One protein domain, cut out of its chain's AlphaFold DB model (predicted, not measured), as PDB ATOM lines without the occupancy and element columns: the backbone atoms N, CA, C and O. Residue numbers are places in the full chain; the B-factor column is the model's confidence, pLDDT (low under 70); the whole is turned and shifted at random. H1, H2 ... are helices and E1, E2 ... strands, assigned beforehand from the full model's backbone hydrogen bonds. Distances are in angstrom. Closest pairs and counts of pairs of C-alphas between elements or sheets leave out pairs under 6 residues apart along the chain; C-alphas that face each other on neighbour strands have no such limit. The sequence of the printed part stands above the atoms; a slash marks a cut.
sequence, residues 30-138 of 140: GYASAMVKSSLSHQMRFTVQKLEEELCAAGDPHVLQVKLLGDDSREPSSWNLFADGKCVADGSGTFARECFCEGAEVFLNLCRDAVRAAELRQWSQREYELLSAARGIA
ATOM      1  N   GLY A  30     -24.753  14.124  18.599       90.81
ATOM      2  CA  GLY A  30     -25.815  13.123  18.618       90.81
ATOM      3  C   GLY A  30     -25.575  12.051  19.682       90.81
ATOM      4  O   GLY A  30     -24.582  12.086  20.408       90.81
ATOM      5  N   TYR A  31     -26.481  11.077  19.777       86.06
ATOM      6  CA  TYR A  31     -26.417  10.033  20.807       86.06
ATOM      7  C   TYR A  31     -25.176   9.136  20.674       86.06
ATOM      8  O   TYR A  31     -24.437   8.943  21.638       86.06
ATOM      9  N   ALA A  32     -24.900   8.639  19.464       88.50
ATOM     10  CA  ALA A  32     -23.742   7.782  19.212       88.50
ATOM     11  C   ALA A  32     -22.416   8.501  19.516       88.50
ATOM     12  O   ALA A  32     -21.547   7.949  20.190       88.50
ATOM     13  N   SER A  33     -22.279   9.765  19.097       89.56
ATOM     14  CA  SER A  33     -21.082  10.549  19.405       89.56
ATOM     15  C   SER A  33     -20.983  10.893  20.891       89.56
ATOM     16  O   SER A  33     -19.877  10.911  21.420       89.56
ATOM     17  N   ALA A  34     -22.099  11.073  21.605       90.12
ATOM     18  CA  ALA A  34     -22.086  11.260  23.055       90.12
ATOM     19  C   ALA A  34     -21.539  10.036  23.806       90.12
ATOM     20  O   ALA A  34     -20.808  10.210  24.781       90.12
ATOM     21  N   MET A  35     -21.819   8.813  23.348       87.62
ATOM     22  CA  MET A  35     -21.288   7.591  23.971       87.62
ATOM     23  C   MET A  35     -19.756   7.541  23.933       87.62
ATOM     24  O   MET A  35     -19.125   7.204  24.934       87.62
ATOM     25  N   VAL A  36     -19.157   7.932  22.807       89.31
ATOM     26  CA  VAL A  36     -17.696   7.940  22.637       89.31
ATOM     27  C   VAL A  36     -17.077   9.167  23.304       89.31
ATOM     28  O   VAL A  36     -16.201   9.037  24.155       89.31
ATOM     29  N   LYS A  37     -17.579  10.366  22.987       93.94
ATOM     30  CA  LYS A  37     -16.980  11.637  23.417       93.94
ATOM     31  C   LYS A  37     -17.156  11.931  24.905       93.94
ATOM     32  O   LYS A  37     -16.449  12.775  25.432       93.94
ATOM     33  N   SER A  38     -18.059  11.245  25.605       91.38
ATOM     34  CA  SER A  38     -18.164  11.347  27.071       91.38
ATOM     35  C   SER A  38     -17.062  10.602  27.829       91.38
ATOM     36  O   SER A  38     -16.960  10.766  29.040       91.38
ATOM     37  N   SER A  39     -16.256   9.788  27.144       94.50
ATOM     38  CA  SER A  39     -15.107   9.086  27.721       94.50
ATOM     39  C   SER A  39     -14.001  10.063  28.129       94.50
ATOM     40  O   SER A  39     -13.619  10.924  27.331       94.50
ATOM     41  N   LEU A  40     -13.440   9.895  29.331       96.06
ATOM     42  CA  LEU A  40     -12.299  10.687  29.798       96.06
ATOM     43  C   LEU A  40     -11.086  10.457  28.891       96.06
ATOM     44  O   LEU A  40     -10.488  11.409  28.392       96.06
ATOM     45  N   SER A  41     -10.802   9.194  28.562       96.62
ATOM     46  CA  SER A  41      -9.736   8.831  27.626       96.62
ATOM     47  C   SER A  41      -9.873   9.495  26.253       96.62
ATOM     48  O   SER A  41      -8.866   9.814  25.618       96.62
ATOM     49  N   HIS A  42     -11.105   9.679  25.760       96.81
ATOM     50  CA  HIS A  42     -11.345  10.376  24.490       96.81
ATOM     51  C   HIS A  42     -11.011  11.859  24.620       96.81
ATOM     52  O   HIS A  42     -10.231  12.378  23.827       96.81
ATOM     53  N   GLN A  43     -11.555  12.525  25.642       97.81
ATOM     54  CA  GLN A  43     -11.329  13.954  25.862       97.81
ATOM     55  C   GLN A  43      -9.849  14.278  26.077       97.81
ATOM     56  O   GLN A  43      -9.361  15.257  25.517       97.81
ATOM     57  N   MET A  44      -9.104  13.440  26.803       98.19
ATOM     58  CA  MET A  44      -7.660  13.621  26.991       98.19
ATOM     59  C   MET A  44      -6.887  13.511  25.672       98.19
ATOM     60  O   MET A  44      -6.065  14.374  25.370       98.19
ATOM     61  N   ARG A  45      -7.167  12.488  24.852       97.69
ATOM     62  CA  ARG A  45      -6.512  12.332  23.539       97.69
ATOM     63  C   ARG A  45      -6.847  13.485  22.599       97.69
ATOM     64  O   ARG A  45      -5.939  14.025  21.976       97.69
ATOM     65  N   PHE A  46      -8.119  13.878  22.541       98.19
ATOM     66  CA  PHE A  46      -8.562  15.013  21.737       98.19
ATOM     67  C   PHE A  46      -7.905  16.319  22.189       98.19
ATOM     68  O   PHE A  46      -7.466  17.107  21.363       98.19
ATOM     69  N   THR A  47      -7.785  16.534  23.500       98.44
ATOM     70  CA  THR A  47      -7.125  17.722  24.056       98.44
ATOM     71  C   THR A  47      -5.676  17.826  23.598       98.44
ATOM     72  O   THR A  47      -5.247  18.889  23.162       98.44
ATOM     73  N   VAL A  48      -4.932  16.717  23.640       98.19
ATOM     74  CA  VAL A  48      -3.535  16.691  23.189       98.19
ATOM     75  C   VAL A  48      -3.412  16.883  21.678       98.19
ATOM     76  O   VAL A  48      -2.515  17.593  21.242       98.19
ATOM     77  N   GLN A  49      -4.327  16.318  20.884       97.88
ATOM     78  CA  GLN A  49      -4.383  16.573  19.438       97.88
ATOM     79  C   GLN A  49      -4.645  18.051  19.135       97.88
ATOM     80  O   GLN A  49      -3.908  18.656  18.364       97.88
ATOM     81  N   LYS A  50      -5.640  18.649  19.798       98.31
ATOM     82  CA  LYS A  50      -5.963  20.070  19.638       98.31
ATOM     83  C   LYS A  50      -4.780  20.962  20.024       98.31
ATOM     84  O   LYS A  50      -4.487  21.918  19.319       98.31
ATOM     85  N   LEU A  51      -4.087  20.648  21.120       98.31
ATOM     86  CA  LEU A  51      -2.911  21.408  21.544       98.31
ATOM     87  C   LEU A  51      -1.771  21.333  20.519       98.31
ATOM     88  O   LEU A  51      -1.129  22.341  20.250       98.31
ATOM     89  N   GLU A  52      -1.519  20.164  19.937       97.69
ATOM     90  CA  GLU A  52      -0.510  20.009  18.885       97.69
ATOM     91  C   GLU A  52      -0.844  20.833  17.634       97.69
ATOM     92  O   GLU A  52       0.033  21.496  17.082       97.69
ATOM     93  N   GLU A  53      -2.114  20.853  17.221       97.38
ATOM     94  CA  GLU A  53      -2.588  21.713  16.131       97.38
ATOM     95  C   GLU A  53      -2.387  23.204  16.454       97.38
ATOM     96  O   GLU A  53      -1.915  23.957  15.602       97.38
ATOM     97  N   GLU A  54      -2.690  23.629  17.688       97.62
ATOM     98  CA  GLU A  54      -2.479  25.008  18.153       97.62
ATOM     99  C   GLU A  54      -0.996  25.411  18.134       97.62
ATOM    100  O   GLU A  54      -0.665  26.508  17.685       97.62
ATOM    101  N   LEU A  55      -0.102  24.528  18.587       95.69
ATOM    102  CA  LEU A  55       1.348  24.751  18.585       95.69
ATOM    103  C   LEU A  55       1.906  24.841  17.158       95.69
ATOM    104  O   LEU A  55       2.652  25.764  16.830       95.69
ATOM    105  N   CYS A  56       1.463  23.941  16.276       94.12
ATOM    106  CA  CYS A  56       1.815  23.968  14.859       94.12
ATOM    107  C   CYS A  56       1.360  25.277  14.186       94.12
ATOM    108  O   CYS A  56       2.154  25.948  13.527       94.12
ATOM    109  N   ALA A  57       0.109  25.696  14.409       95.44
ATOM    110  CA  ALA A  57      -0.425  26.951  13.878       95.44
ATOM    111  C   ALA A  57       0.286  28.201  14.433       95.44
ATOM    112  O   ALA A  57       0.351  29.221  13.748       95.44
ATOM    113  N   ALA A  58       0.831  28.127  15.650       94.62
ATOM    114  CA  ALA A  58       1.609  29.200  16.264       94.62
ATOM    115  C   ALA A  58       3.063  29.289  15.756       94.62
ATOM    116  O   ALA A  58       3.772  30.223  16.128       94.62
ATOM    117  N   GLY A  59       3.508  28.355  14.905       93.44
ATOM    118  CA  GLY A  59       4.889  28.298  14.419       93.44
ATOM    119  C   GLY A  59       5.881  27.701  15.422       93.44
ATOM    120  O   GLY A  59       7.082  27.880  15.247       93.44
ATOM    121  N   ASP A  60       5.387  26.986  16.435       93.69
ATOM    122  CA  ASP A  60       6.171  26.303  17.474       93.69
ATOM    123  C   ASP A  60       5.819  24.801  17.495       93.69
ATOM    124  O   ASP A  60       5.193  24.310  18.438       93.69
ATOM    125  N   PRO A  61       6.077  24.061  16.399       95.69
ATOM    126  CA  PRO A  61       5.529  22.727  16.226       95.69
ATOM    127  C   PRO A  61       6.215  21.703  17.142       95.69
ATOM    128  O   PRO A  61       7.424  21.477  17.062       95.69
ATOM    129  N   HIS A  62       5.406  21.005  17.938       96.81
ATOM    130  CA  HIS A  62       5.839  19.910  18.807       96.81
ATOM    131  C   HIS A  62       4.954  18.684  18.617       96.81
ATOM    132  O   HIS A  62       3.733  18.789  18.527       96.81
ATOM    133  N   VAL A  63       5.562  17.500  18.591       97.06
ATOM    134  CA  VAL A  63       4.830  16.236  18.473       97.06
ATOM    135  C   VAL A  63       4.382  15.792  19.856       97.06
ATOM    136  O   VAL A  63       5.203  15.405  20.688       97.06
ATOM    137  N   LEU A  64       3.075  15.788  20.099       97.69
ATOM    138  CA  LEU A  64       2.514  15.452  21.398       97.69
ATOM    139  C   LEU A  64       1.928  14.035  21.436       97.69
ATOM    140  O   LEU A  64       1.433  13.457  20.458       97.69
ATOM    141  N   GLN A  65       1.972  13.427  22.617       96.88
ATOM    142  CA  GLN A  65       1.340  12.143  22.880       96.88
ATOM    143  C   GLN A  65       0.901  12.057  24.330       96.88
ATOM    144  O   GLN A  65       1.669  12.345  25.234       96.88
ATOM    145  N   VAL A  66      -0.313  11.562  24.559       97.12
ATOM    146  CA  VAL A  66      -0.723  11.108  25.886       97.12
ATOM    147  C   VAL A  66      -0.722   9.588  25.928       97.12
ATOM    148  O   VAL A  66      -1.336   8.924  25.087       97.12
ATOM    149  N   LYS A  67      -0.018   9.034  26.910       96.81
ATOM    150  CA  LYS A  67      -0.123   7.631  27.291       96.81
ATOM    151  C   LYS A  67      -1.118   7.539  28.437       96.81
ATOM    152  O   LYS A  67      -0.953   8.210  29.448       96.81
ATOM    153  N   LEU A  68      -2.149   6.725  28.256       96.94
ATOM    154  CA  LEU A  68      -3.169   6.462  29.265       96.94
ATOM    155  C   LEU A  68      -2.938   5.063  29.832       96.94
ATOM    156  O   LEU A  68      -2.670   4.136  29.068       96.94
ATOM    157  N   LEU A  69      -3.011   4.930  31.153       96.25
ATOM    158  CA  LEU A  69      -2.710   3.700  31.881       96.25
ATOM    159  C   LEU A  69      -3.926   3.259  32.698       96.25
ATOM    160  O   LEU A  69      -4.612   4.087  33.296       96.25
ATOM    161  N   GLY A  70      -4.156   1.953  32.790       93.81
ATOM    162  CA  GLY A  70      -5.256   1.351  33.547       93.81
ATOM    163  C   GLY A  70      -6.101   0.407  32.696       93.81
ATOM    164  O   GLY A  70      -5.999   0.404  31.470       93.81
ATOM    165  N   ASP A  71      -6.931  -0.383  33.374       90.25
ATOM    166  CA  ASP A  71      -7.710  -1.453  32.741       90.25
ATOM    167  C   ASP A  71      -8.978  -0.929  32.048       90.25
ATOM    168  O   ASP A  71      -9.421  -1.484  31.040       90.25
ATOM    169  N   ASP A  72      -9.560   0.168  32.548       89.19
ATOM    170  CA  ASP A  72     -10.713   0.802  31.913       89.19
ATOM    171  C   ASP A  72     -10.267   1.740  30.783       89.19
ATOM    172  O   ASP A  72      -9.777   2.852  30.985       89.19
ATOM    173  N   SER A  73     -10.504   1.296  29.548       86.69
ATOM    174  CA  SER A  73     -10.242   2.078  28.337       86.69
ATOM    175  C   SER A  73     -10.943   3.447  28.290       86.69
ATOM    176  O   SER A  73     -10.485   4.329  27.553       86.69
ATOM    177  N   ARG A  74     -12.038   3.653  29.039       91.75
ATOM    178  CA  ARG A  74     -12.801   4.913  29.086       91.75
ATOM    179  C   ARG A  74     -12.359   5.843  30.211       91.75
ATOM    180  O   ARG A  74     -12.440   7.060  30.043       91.75
ATOM    181  N   GLU A  75     -11.907   5.277  31.321       93.00
ATOM    182  CA  GLU A  75     -11.529   5.979  32.550       93.00
ATOM    183  C   GLU A  75     -10.133   5.505  32.981       93.00
ATOM    184  O   GLU A  75      -9.997   4.542  33.737       93.00
ATOM    185  N   PRO A  76      -9.067   6.147  32.480       95.44
ATOM    186  CA  PRO A  76      -7.712   5.734  32.796       95.44
ATOM    187  C   PRO A  76      -7.422   5.988  34.277       95.44
ATOM    188  O   PRO A  76      -7.915   6.941  34.866       95.44
ATOM    189  N   SER A  77      -6.584   5.154  34.882       97.00
ATOM    190  CA  SER A  77      -6.125   5.311  36.269       97.00
ATOM    191  C   SER A  77      -5.068   6.409  36.418       97.00
ATOM    192  O   SER A  77      -5.024   7.111  37.429       97.00
ATOM    193  N   SER A  78      -4.224   6.576  35.402       97.81
ATOM    194  CA  SER A  78      -3.136   7.553  35.346       97.81
ATOM    195  C   SER A  78      -2.760   7.857  33.899       97.81
ATOM    196  O   SER A  78      -3.219   7.195  32.960       97.81
ATOM    197  N   TRP A  79      -1.953   8.894  33.710       98.25
ATOM    198  CA  TRP A  79      -1.534   9.354  32.397       98.25
ATOM    199  C   TRP A  79      -0.138   9.970  32.419       98.25
ATOM    200  O   TRP A  79       0.317  10.480  33.438       98.25
ATOM    201  N   ASN A  80       0.507   9.957  31.253       98.31
ATOM    202  CA  ASN A  80       1.763  10.647  30.983       98.31
ATOM    203  C   ASN A  80       1.622  11.435  29.678       98.31
ATOM    204  O   ASN A  80       1.226  10.875  28.652       98.31
ATOM    205  N   LEU A  81       1.952  12.721  29.716       98.56
ATOM    206  CA  LEU A  81       2.062  13.587  28.551       98.56
ATOM    207  C   LEU A  81       3.512  13.615  28.074       98.56
ATOM    208  O   LEU A  81       4.436  13.873  28.843       98.56
ATOM    209  N   PHE A  82       3.686  13.390  26.781       98.00
ATOM    210  CA  PHE A  82       4.955  13.455  26.086       98.00
ATOM    211  C   PHE A  82       4.923  14.561  25.041       98.00
ATOM    212  O   PHE A  82       3.918  14.723  24.345       98.00
ATOM    213  N   ALA A  83       6.049  15.248  24.905       97.50
ATOM    214  CA  ALA A  83       6.337  16.174  23.824       97.50
ATOM    215  C   ALA A  83       7.701  15.805  23.230       97.50
ATOM    216  O   ALA A  83       8.680  15.658  23.962       97.50
ATOM    217  N   ASP A  84       7.742  15.550  21.925       95.88
ATOM    218  CA  ASP A  84       8.929  15.107  21.179       95.88
ATOM    219  C   ASP A  84       9.618  13.874  21.793       95.88
ATOM    220  O   ASP A  84      10.838  13.719  21.769       95.88
ATOM    221  N   GLY A  85       8.818  12.991  22.397       93.25
ATOM    222  CA  GLY A  85       9.291  11.792  23.091       93.25
ATOM    223  C   GLY A  85       9.783  12.015  24.528       93.25
ATOM    224  O   GLY A  85      10.019  11.035  25.233       93.25
ATOM    225  N   LYS A  86       9.880  13.260  25.014       95.81
ATOM    226  CA  LYS A  86      10.189  13.583  26.418       95.81
ATOM    227  C   LYS A  86       8.904  13.600  27.245       95.81
ATOM    228  O   LYS A  86       7.934  14.235  26.849       95.81
ATOM    229  N   CYS A  87       8.887  12.928  28.397       97.44
ATOM    230  CA  CYS A  87       7.778  13.041  29.351       97.44
ATOM    231  C   CYS A  87       7.807  14.441  29.986       97.44
ATOM    232  O   CYS A  87       8.815  14.806  30.590       97.44
ATOM    233  N   VAL A  88       6.733  15.216  29.825       98.19
ATOM    234  CA  VAL A  88       6.640  16.616  30.287       98.19
ATOM    235  C   VAL A  88       5.662  16.811  31.442       98.19
ATOM    236  O   VAL A  88       5.780  17.778  32.183       98.19
ATOM    237  N   ALA A  89       4.713  15.892  31.612       98.38
ATOM    238  CA  ALA A  89       3.812  15.863  32.755       98.38
ATOM    239  C   ALA A  89       3.246  14.458  32.958       98.38
ATOM    240  O   ALA A  89       3.173  13.656  32.024       98.38
ATOM    241  N   ASP A  90       2.795  14.187  34.170       98.31
ATOM    242  CA  ASP A  90       2.056  12.991  34.529       98.31
ATOM    243  C   ASP A  90       1.007  13.321  35.593       98.31
ATOM    244  O   ASP A  90       1.005  14.402  36.187       98.31
ATOM    245  N   GLY A  91       0.070  12.402  35.798       98.00
ATOM    246  CA  GLY A  91      -0.942  12.569  36.826       98.00
ATOM    247  C   GLY A  91      -1.896  11.393  36.929       98.00
ATOM    248  O   GLY A  91      -1.850  10.431  36.156       98.00
ATOM    249  N   SER A  92      -2.803  11.474  37.898       98.19
ATOM    250  CA  SER A  92      -3.874  10.495  38.046       98.19
ATOM    251  C   SER A  92      -5.030  10.780  37.084       98.19
ATOM    252  O   SER A  92      -5.265  11.912  36.645       98.19
ATOM    253  N   GLY A  93      -5.802   9.741  36.778       96.50
ATOM    254  CA  GLY A  93      -7.059   9.875  36.050       96.50
ATOM    255  C   GLY A  93      -8.133  10.599  36.850       96.50
ATOM    256  O   GLY A  93      -8.925  11.343  36.277       96.50
ATOM    257  N   THR A  94      -8.121  10.463  38.180       96.38
ATOM    258  CA  THR A  94      -9.006  11.237  39.063       96.38
ATOM    259  C   THR A  94      -8.755  12.735  38.921       96.38
ATOM    260  O   THR A  94      -9.705  13.486  38.726       96.38
ATOM    261  N   PHE A  95      -7.489  13.152  38.900       97.25
ATOM    262  CA  PHE A  95      -7.103  14.543  38.689       97.25
ATOM    263  C   PHE A  95      -7.496  15.035  37.290       97.25
ATOM    264  O   PHE A  95      -8.126  16.080  37.154       97.25
ATOM    265  N   ALA A  96      -7.226  14.248  36.241       97.44
ATOM    266  CA  ALA A  96      -7.657  14.605  34.887       97.44
ATOM    267  C   ALA A  96      -9.182  14.795  34.805       97.44
ATOM    268  O   ALA A  96      -9.665  15.748  34.190       97.44
ATOM    269  N   ARG A  97      -9.954  13.921  35.463       96.19
ATOM    270  CA  ARG A  97     -11.412  14.038  35.546       96.19
ATOM    271  C   ARG A  97     -11.844  15.321  36.244       96.19
ATOM    272  O   ARG A  97     -12.790  15.959  35.785       96.19
ATOM    273  N   GLU A  98     -11.192  15.678  37.346       97.00
ATOM    274  CA  GLU A  98     -11.464  16.913  38.082       97.00
ATOM    275  C   GLU A  98     -11.265  18.139  37.192       97.00
ATOM    276  O   GLU A  98     -12.179  18.962  37.128       97.00
ATOM    277  N   CYS A  99     -10.184  18.191  36.401       97.88
ATOM    278  CA  CYS A  99      -9.972  19.257  35.418       97.88
ATOM    279  C   CYS A  99     -11.172  19.395  34.468       97.88
ATOM    280  O   CYS A  99     -11.735  20.477  34.324       97.88
ATOM    281  N   PHE A 100     -11.634  18.297  33.859       97.25
ATOM    282  CA  PHE A 100     -12.804  18.353  32.973       97.25
ATOM    283  C   PHE A 100     -14.108  18.654  33.717       97.25
ATOM    284  O   PHE A 100     -15.042  19.189  33.126       97.25
ATOM    285  N   CYS A 101     -14.219  18.326  35.002       96.25
ATOM    286  CA  CYS A 101     -15.364  18.712  35.827       96.25
ATOM    287  C   CYS A 101     -15.336  20.187  36.253       96.25
ATOM    288  O   CYS A 101     -16.367  20.700  36.695       96.25
ATOM    289  N   GLU A 102     -14.180  20.841  36.181       97.25
ATOM    290  CA  GLU A 102     -14.003  22.273  36.415       97.25
ATOM    291  C   GLU A 102     -14.272  23.077  35.139       97.25
ATOM    292  O   GLU A 102     -15.011  24.058  35.170       97.25
ATOM    293  N   GLY A 103     -13.764  22.621  33.991       97.19
ATOM    294  CA  GLY A 103     -14.019  23.265  32.709       97.19
ATOM    295  C   GLY A 103     -13.419  22.516  31.524       97.19
ATOM    296  O   GLY A 103     -12.487  21.730  31.663       97.19
ATOM    297  N   ALA A 104     -13.949  22.777  30.326       94.25
ATOM    298  CA  ALA A 104     -13.545  22.054  29.115       94.25
ATOM    299  C   ALA A 104     -12.075  22.291  28.732       94.25
ATOM    300  O   ALA A 104     -11.460  21.441  28.097       94.25
ATOM    301  N   GLU A 105     -11.515  23.439  29.115       97.62
ATOM    302  CA  GLU A 105     -10.158  23.854  28.745       97.62
ATOM    303  C   GLU A 105      -9.146  23.719  29.888       97.62
ATOM    304  O   GLU A 105      -7.965  23.955  29.672       97.62
ATOM    305  N   VAL A 106      -9.556  23.311  31.094       98.50
ATOM    306  CA  VAL A 106      -8.642  23.248  32.250       98.50
ATOM    307  C   VAL A 106      -7.521  22.236  32.002       98.50
ATOM    308  O   VAL A 106      -6.348  22.561  32.163       98.50
ATOM    309  N   PHE A 107      -7.864  21.040  31.511       98.31
ATOM    310  CA  PHE A 107      -6.864  20.034  31.136       98.31
ATOM    311  C   PHE A 107      -6.011  20.484  29.934       98.31
ATOM    312  O   PHE A 107      -4.815  20.217  29.893       98.31
ATOM    313  N   LEU A 108      -6.596  21.220  28.978       98.62
ATOM    314  CA  LEU A 108      -5.866  21.789  27.836       98.62
ATOM    315  C   LEU A 108      -4.807  22.796  28.293       98.62
ATOM    316  O   LEU A 108      -3.663  22.728  27.852       98.62
ATOM    317  N   ASN A 109      -5.185  23.705  29.189       98.50
ATOM    318  CA  ASN A 109      -4.291  24.715  29.739       98.50
ATOM    319  C   ASN A 109      -3.172  24.062  30.555       98.50
ATOM    320  O   ASN A 109      -2.012  24.394  30.340       98.50
ATOM    321  N   LEU A 110      -3.494  23.051  31.371       98.44
ATOM    322  CA  LEU A 110      -2.500  22.238  32.074       98.44
ATOM    323  C   LEU A 110      -1.474  21.622  31.108       98.44
ATOM    324  O   LEU A 110      -0.270  21.742  31.328       98.44
ATOM    325  N   CYS A 111      -1.931  20.969  30.032       98.38
ATOM    326  CA  CYS A 111      -1.026  20.399  29.032       98.38
ATOM    327  C   CYS A 111      -0.172  21.480  28.357       98.38
ATOM    328  O   CYS A 111       1.021  21.271  28.144       98.38
ATOM    329  N   ARG A 112      -0.762  22.638  28.039       98.12
ATOM    330  CA  ARG A 112      -0.055  23.764  27.416       98.12
ATOM    331  C   ARG A 112       1.051  24.303  28.320       98.12
ATOM    332  O   ARG A 112       2.162  24.530  27.846       98.12
ATOM    333  N   ASP A 113       0.765  24.472  29.604       98.25
ATOM    334  CA  ASP A 113       1.734  24.967  30.581       98.25
ATOM    335  C   ASP A 113       2.870  23.962  30.796       98.25
ATOM    336  O   ASP A 113       4.035  24.354  30.823       98.25
ATOM    337  N   ALA A 114       2.559  22.661  30.838       98.06
ATOM    338  CA  ALA A 114       3.566  21.605  30.925       98.06
ATOM    339  C   ALA A 114       4.520  21.591  29.717       98.06
ATOM    340  O   ALA A 114       5.733  21.490  29.891       98.06
ATOM    341  N   VAL A 115       3.991  21.722  28.494       97.44
ATOM    342  CA  VAL A 115       4.818  21.783  27.275       97.44
ATOM    343  C   VAL A 115       5.717  23.018  27.294       97.44
ATOM    344  O   VAL A 115       6.916  22.903  27.050       97.44
ATOM    345  N   ARG A 116       5.172  24.185  27.658       95.50
ATOM    346  CA  ARG A 116       5.942  25.435  27.761       95.50
ATOM    347  C   ARG A 116       7.051  25.361  28.810       95.50
ATOM    348  O   ARG A 116       8.148  25.849  28.569       95.50
ATOM    349  N   ALA A 117       6.778  24.738  29.954       97.19
ATOM    350  CA  ALA A 117       7.749  24.585  31.032       97.19
ATOM    351  C   ALA A 117       8.861  23.569  30.716       97.19
ATOM    352  O   ALA A 117       9.891  23.559  31.387       97.19
ATOM    353  N   ALA A 118       8.681  22.702  29.714       95.44
ATOM    354  CA  ALA A 118       9.609  21.609  29.431       95.44
ATOM    355  C   ALA A 118      10.889  22.017  28.676       95.44
ATOM    356  O   ALA A 118      11.731  21.133  28.447       95.44
ATOM    357  N   GLU A 119      11.027  23.301  28.310       91.50
ATOM    358  CA  GLU A 119      12.172  23.893  27.592       91.50
ATOM    359  C   GLU A 119      12.616  23.028  26.401       91.50
ATOM    360  O   GLU A 119      13.746  22.539  26.315       91.50
ATOM    361  N   LEU A 120      11.669  22.755  25.505       93.56
ATOM    362  CA  LEU A 120      11.881  21.858  24.377       93.56
ATOM    363  C   LEU A 120      12.727  22.516  23.283       93.56
ATOM    364  O   LEU A 120      12.752  23.735  23.106       93.56
ATOM    365  N   ARG A 121      13.420  21.672  22.515       91.38
ATOM    366  CA  ARG A 121      14.159  22.110  21.333       91.38
ATOM    367  C   ARG A 121      13.175  22.606  20.274       91.38
ATOM    368  O   ARG A 121      12.185  21.945  19.995       91.38
ATOM    369  N   GLN A 122      13.521  23.711  19.625       90.56
ATOM    370  CA  GLN A 122      12.813  24.204  18.448       90.56
ATOM    371  C   GLN A 122      13.097  23.310  17.235       90.56
ATOM    372  O   GLN A 122      14.263  23.087  16.880       90.56
ATOM    373  N   TRP A 123      12.038  22.804  16.608       91.50
ATOM    374  CA  TRP A 123      12.125  21.961  15.418       91.50
ATOM    375  C   TRP A 123      11.868  22.762  14.150       91.50
ATOM    376  O   TRP A 123      10.991  23.620  14.092       91.50
ATOM    377  N   SER A 124      12.602  22.434  13.089       91.31
ATOM    378  CA  SER A 124      12.184  22.832  11.747       91.31
ATOM    379  C   SER A 124      10.925  22.064  11.327       91.31
ATOM    380  O   SER A 124      10.690  20.941  11.778       91.31
ATOM    381  N   GLN A 125      10.162  22.619  10.380       90.56
ATOM    382  CA  GLN A 125       8.981  21.959   9.810       90.56
ATOM    383  C   GLN A 125       9.278  20.520   9.343       90.56
ATOM    384  O   GLN A 125       8.511  19.601   9.610       90.56
ATOM    385  N   ARG A 126      10.439  20.305   8.708       93.62
ATOM    386  CA  ARG A 126      10.867  18.987   8.222       93.62
ATOM    387  C   ARG A 126      11.140  17.994   9.356       93.62
ATOM    388  O   ARG A 126      10.827  16.815   9.220       93.62
ATOM    389  N   GLU A 127      11.769  18.438  10.443       94.31
ATOM    390  CA  GLU A 127      12.019  17.575  11.607       94.31
ATOM    391  C   GLU A 127      10.707  17.221  12.315       94.31
ATOM    392  O   GLU A 127      10.497  16.054  12.648       94.31
ATOM    393  N   TYR A 128       9.801  18.190  12.466       93.94
ATOM    394  CA  TYR A 128       8.460  17.961  12.999       93.94
ATOM    395  C   TYR A 128       7.678  16.929  12.171       93.94
ATOM    396  O   TYR A 128       7.142  15.968  12.724       93.94
ATOM    397  N   GLU A 129       7.658  17.067  10.842       94.88
ATOM    398  CA  GLU A 129       6.999  16.111   9.944       94.88
ATOM    399  C   GLU A 129       7.572  14.697  10.085       94.88
ATOM    400  O   GLU A 129       6.820  13.721  10.154       94.88
ATOM    401  N   LEU A 130       8.900  14.578  10.193       95.69
ATOM    402  CA  LEU A 130       9.576  13.298  10.384       95.69
ATOM    403  C   LEU A 130       9.213  12.652  11.729       95.69
ATOM    404  O   LEU A 130       8.907  11.457  11.771       95.69
ATOM    405  N   LEU A 131       9.194  13.425  12.817       94.06
ATOM    406  CA  LEU A 131       8.774  12.942  14.135       94.06
ATOM    407  C   LEU A 131       7.289  12.554  14.153       94.06
ATOM    408  O   LEU A 131       6.921  11.523  14.724       94.06
ATOM    409  N   SER A 132       6.433  13.334  13.490       93.50
ATOM    410  CA  SER A 132       5.000  13.054  13.396       93.50
ATOM    411  C   SER A 132       4.737  11.755  12.626       93.50
ATOM    412  O   SER A 132       3.961  10.911  13.086       93.50
ATOM    413  N   ALA A 133       5.455  11.532  11.517       94.81
ATOM    414  CA  ALA A 133       5.401  10.289  10.750       94.81
ATOM    415  C   ALA A 133       5.902   9.084  11.564       94.81
ATOM    416  O   ALA A 133       5.226   8.054  11.621       94.81
ATOM    417  N   ALA A 134       7.038   9.222  12.256       92.94
ATOM    418  CA  ALA A 134       7.577   8.180  13.130       92.94
ATOM    419  C   ALA A 134       6.587   7.783  14.240       92.94
ATOM    420  O   ALA A 134       6.360   6.595  14.473       92.94
ATOM    421  N   ARG A 135       5.925   8.759  14.877       92.69
ATOM    422  CA  ARG A 135       4.855   8.501  15.854       92.69
ATOM    423  C   ARG A 135       3.674   7.754  15.232       92.69
ATOM    424  O   ARG A 135       3.100   6.890  15.892       92.69
ATOM    425  N   GLY A 136       3.291   8.094  14.001       89.31
ATOM    426  CA  GLY A 136       2.226   7.403  13.270       89.31
ATOM    427  C   GLY A 136       2.524   5.914  13.088       89.31
ATOM    428  O   GLY A 136       1.663   5.086  13.364       89.31
ATOM    429  N   ILE A 137       3.764   5.581  12.721       89.44
ATOM    430  CA  ILE A 137       4.226   4.194  12.558       89.44
ATOM    431  C   ILE A 137       4.258   3.457  13.902       89.44
ATOM    432  O   ILE A 137       3.795   2.330  13.988       89.44
ATOM    433  N   ALA A 138       4.756   4.092  14.967       84.25
ATOM    434  CA  ALA A 138       4.866   3.463  16.288       84.25
ATOM    435  C   ALA A 138       3.512   3.169  16.970       84.25
ATOM    436  O   ALA A 138       3.473   2.463  17.977       84.25
TER     437      ALA A 138
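This is residues 30 to 138 of the 140 residues of an uncharacterized protein of Collinsella sp. AF39-11AT (UniProt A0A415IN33). A small slab of three antiparallel strands, in the order E1 E2 E3, has one face covered by H2 and H4, which cross at a steep tilt, while H3 stands up from the same face near one end of the strands; the other face has no named helix. At one end of the long axis residues 30 to 35, of which 31 to 35 belong to H1, stick out; toward the other end lies H5, apart from the other named elements. The printed part has 109 residues, with five named helices and three named strands in the order H1 H2 E1 E2 E3 H3 H4 H5, and the class is mixed, helices and strands. It is compact, with a radius of gyration of the C-alphas of 14.2 A and spans of 40 by 28 by 25 A.

Start at H1, residues 31 to 37, which is close but not clearly touching H2, residues 40 to 57; their closest C-alphas, of Lys 37 and Gln 43, are 6.6 A apart. Go on to E1, residues 64 to 69, E2, residues 78 to 83, and E3, residues 86 to 92: they form a meander, each strand the antiparallel neighbour of the one before. E1 and E2 are a hairpin, with N 67 and O 80 2.8 A apart, within hydrogen-bond range; E2 and E3 are a hairpin too, with N 81 and O 89 at 2.8 A. H2 lies over E1 at a height over the sheet of 8.3 A and runs along the strands, at 9 degrees to E1 on the local plane. Next come H3, residues 93 to 102, and H4, residues 106 to 117; H2, H3 and H4 are on the same face of the sheet, an arrangement in two layers, helices on one face. H2 touches H4 with its residues 44 to 51 alone, the closest C-alphas being those of Thr 47 and Leu 108, 5.7 A, at a steep tilt of 48 degrees, the same way. The last helix, H5, residues 125 to 138, is only just not on the sheet, with 4 pairs of C-alphas within 10 A. In H2, H3, H4 and H5 every O i to N i+4 pair is within hydrogen-bond range; in H1, 2 of 3 are.

Find C-alpha 31 at (-26.417, 10.033, 20.807), where H1 begins its 9.9 A. From C-alpha 40 at (-12.299, 10.687, 29.798), H2 runs 25.7 A. E1, E2 and E3 measure 16.6 A, 17.2 A and 18.5 A, H3 14.2 A and H4 16.5 A. H5, 20.0 A long, ends at C-alpha 138, (4.866, 3.463, 16.288).

The C-alphas farthest apart, of Tyr 31 and Arg 121, are 42.3 A apart. The printed part has no cut and no long link, and no printed residue has a pLDDT under 70.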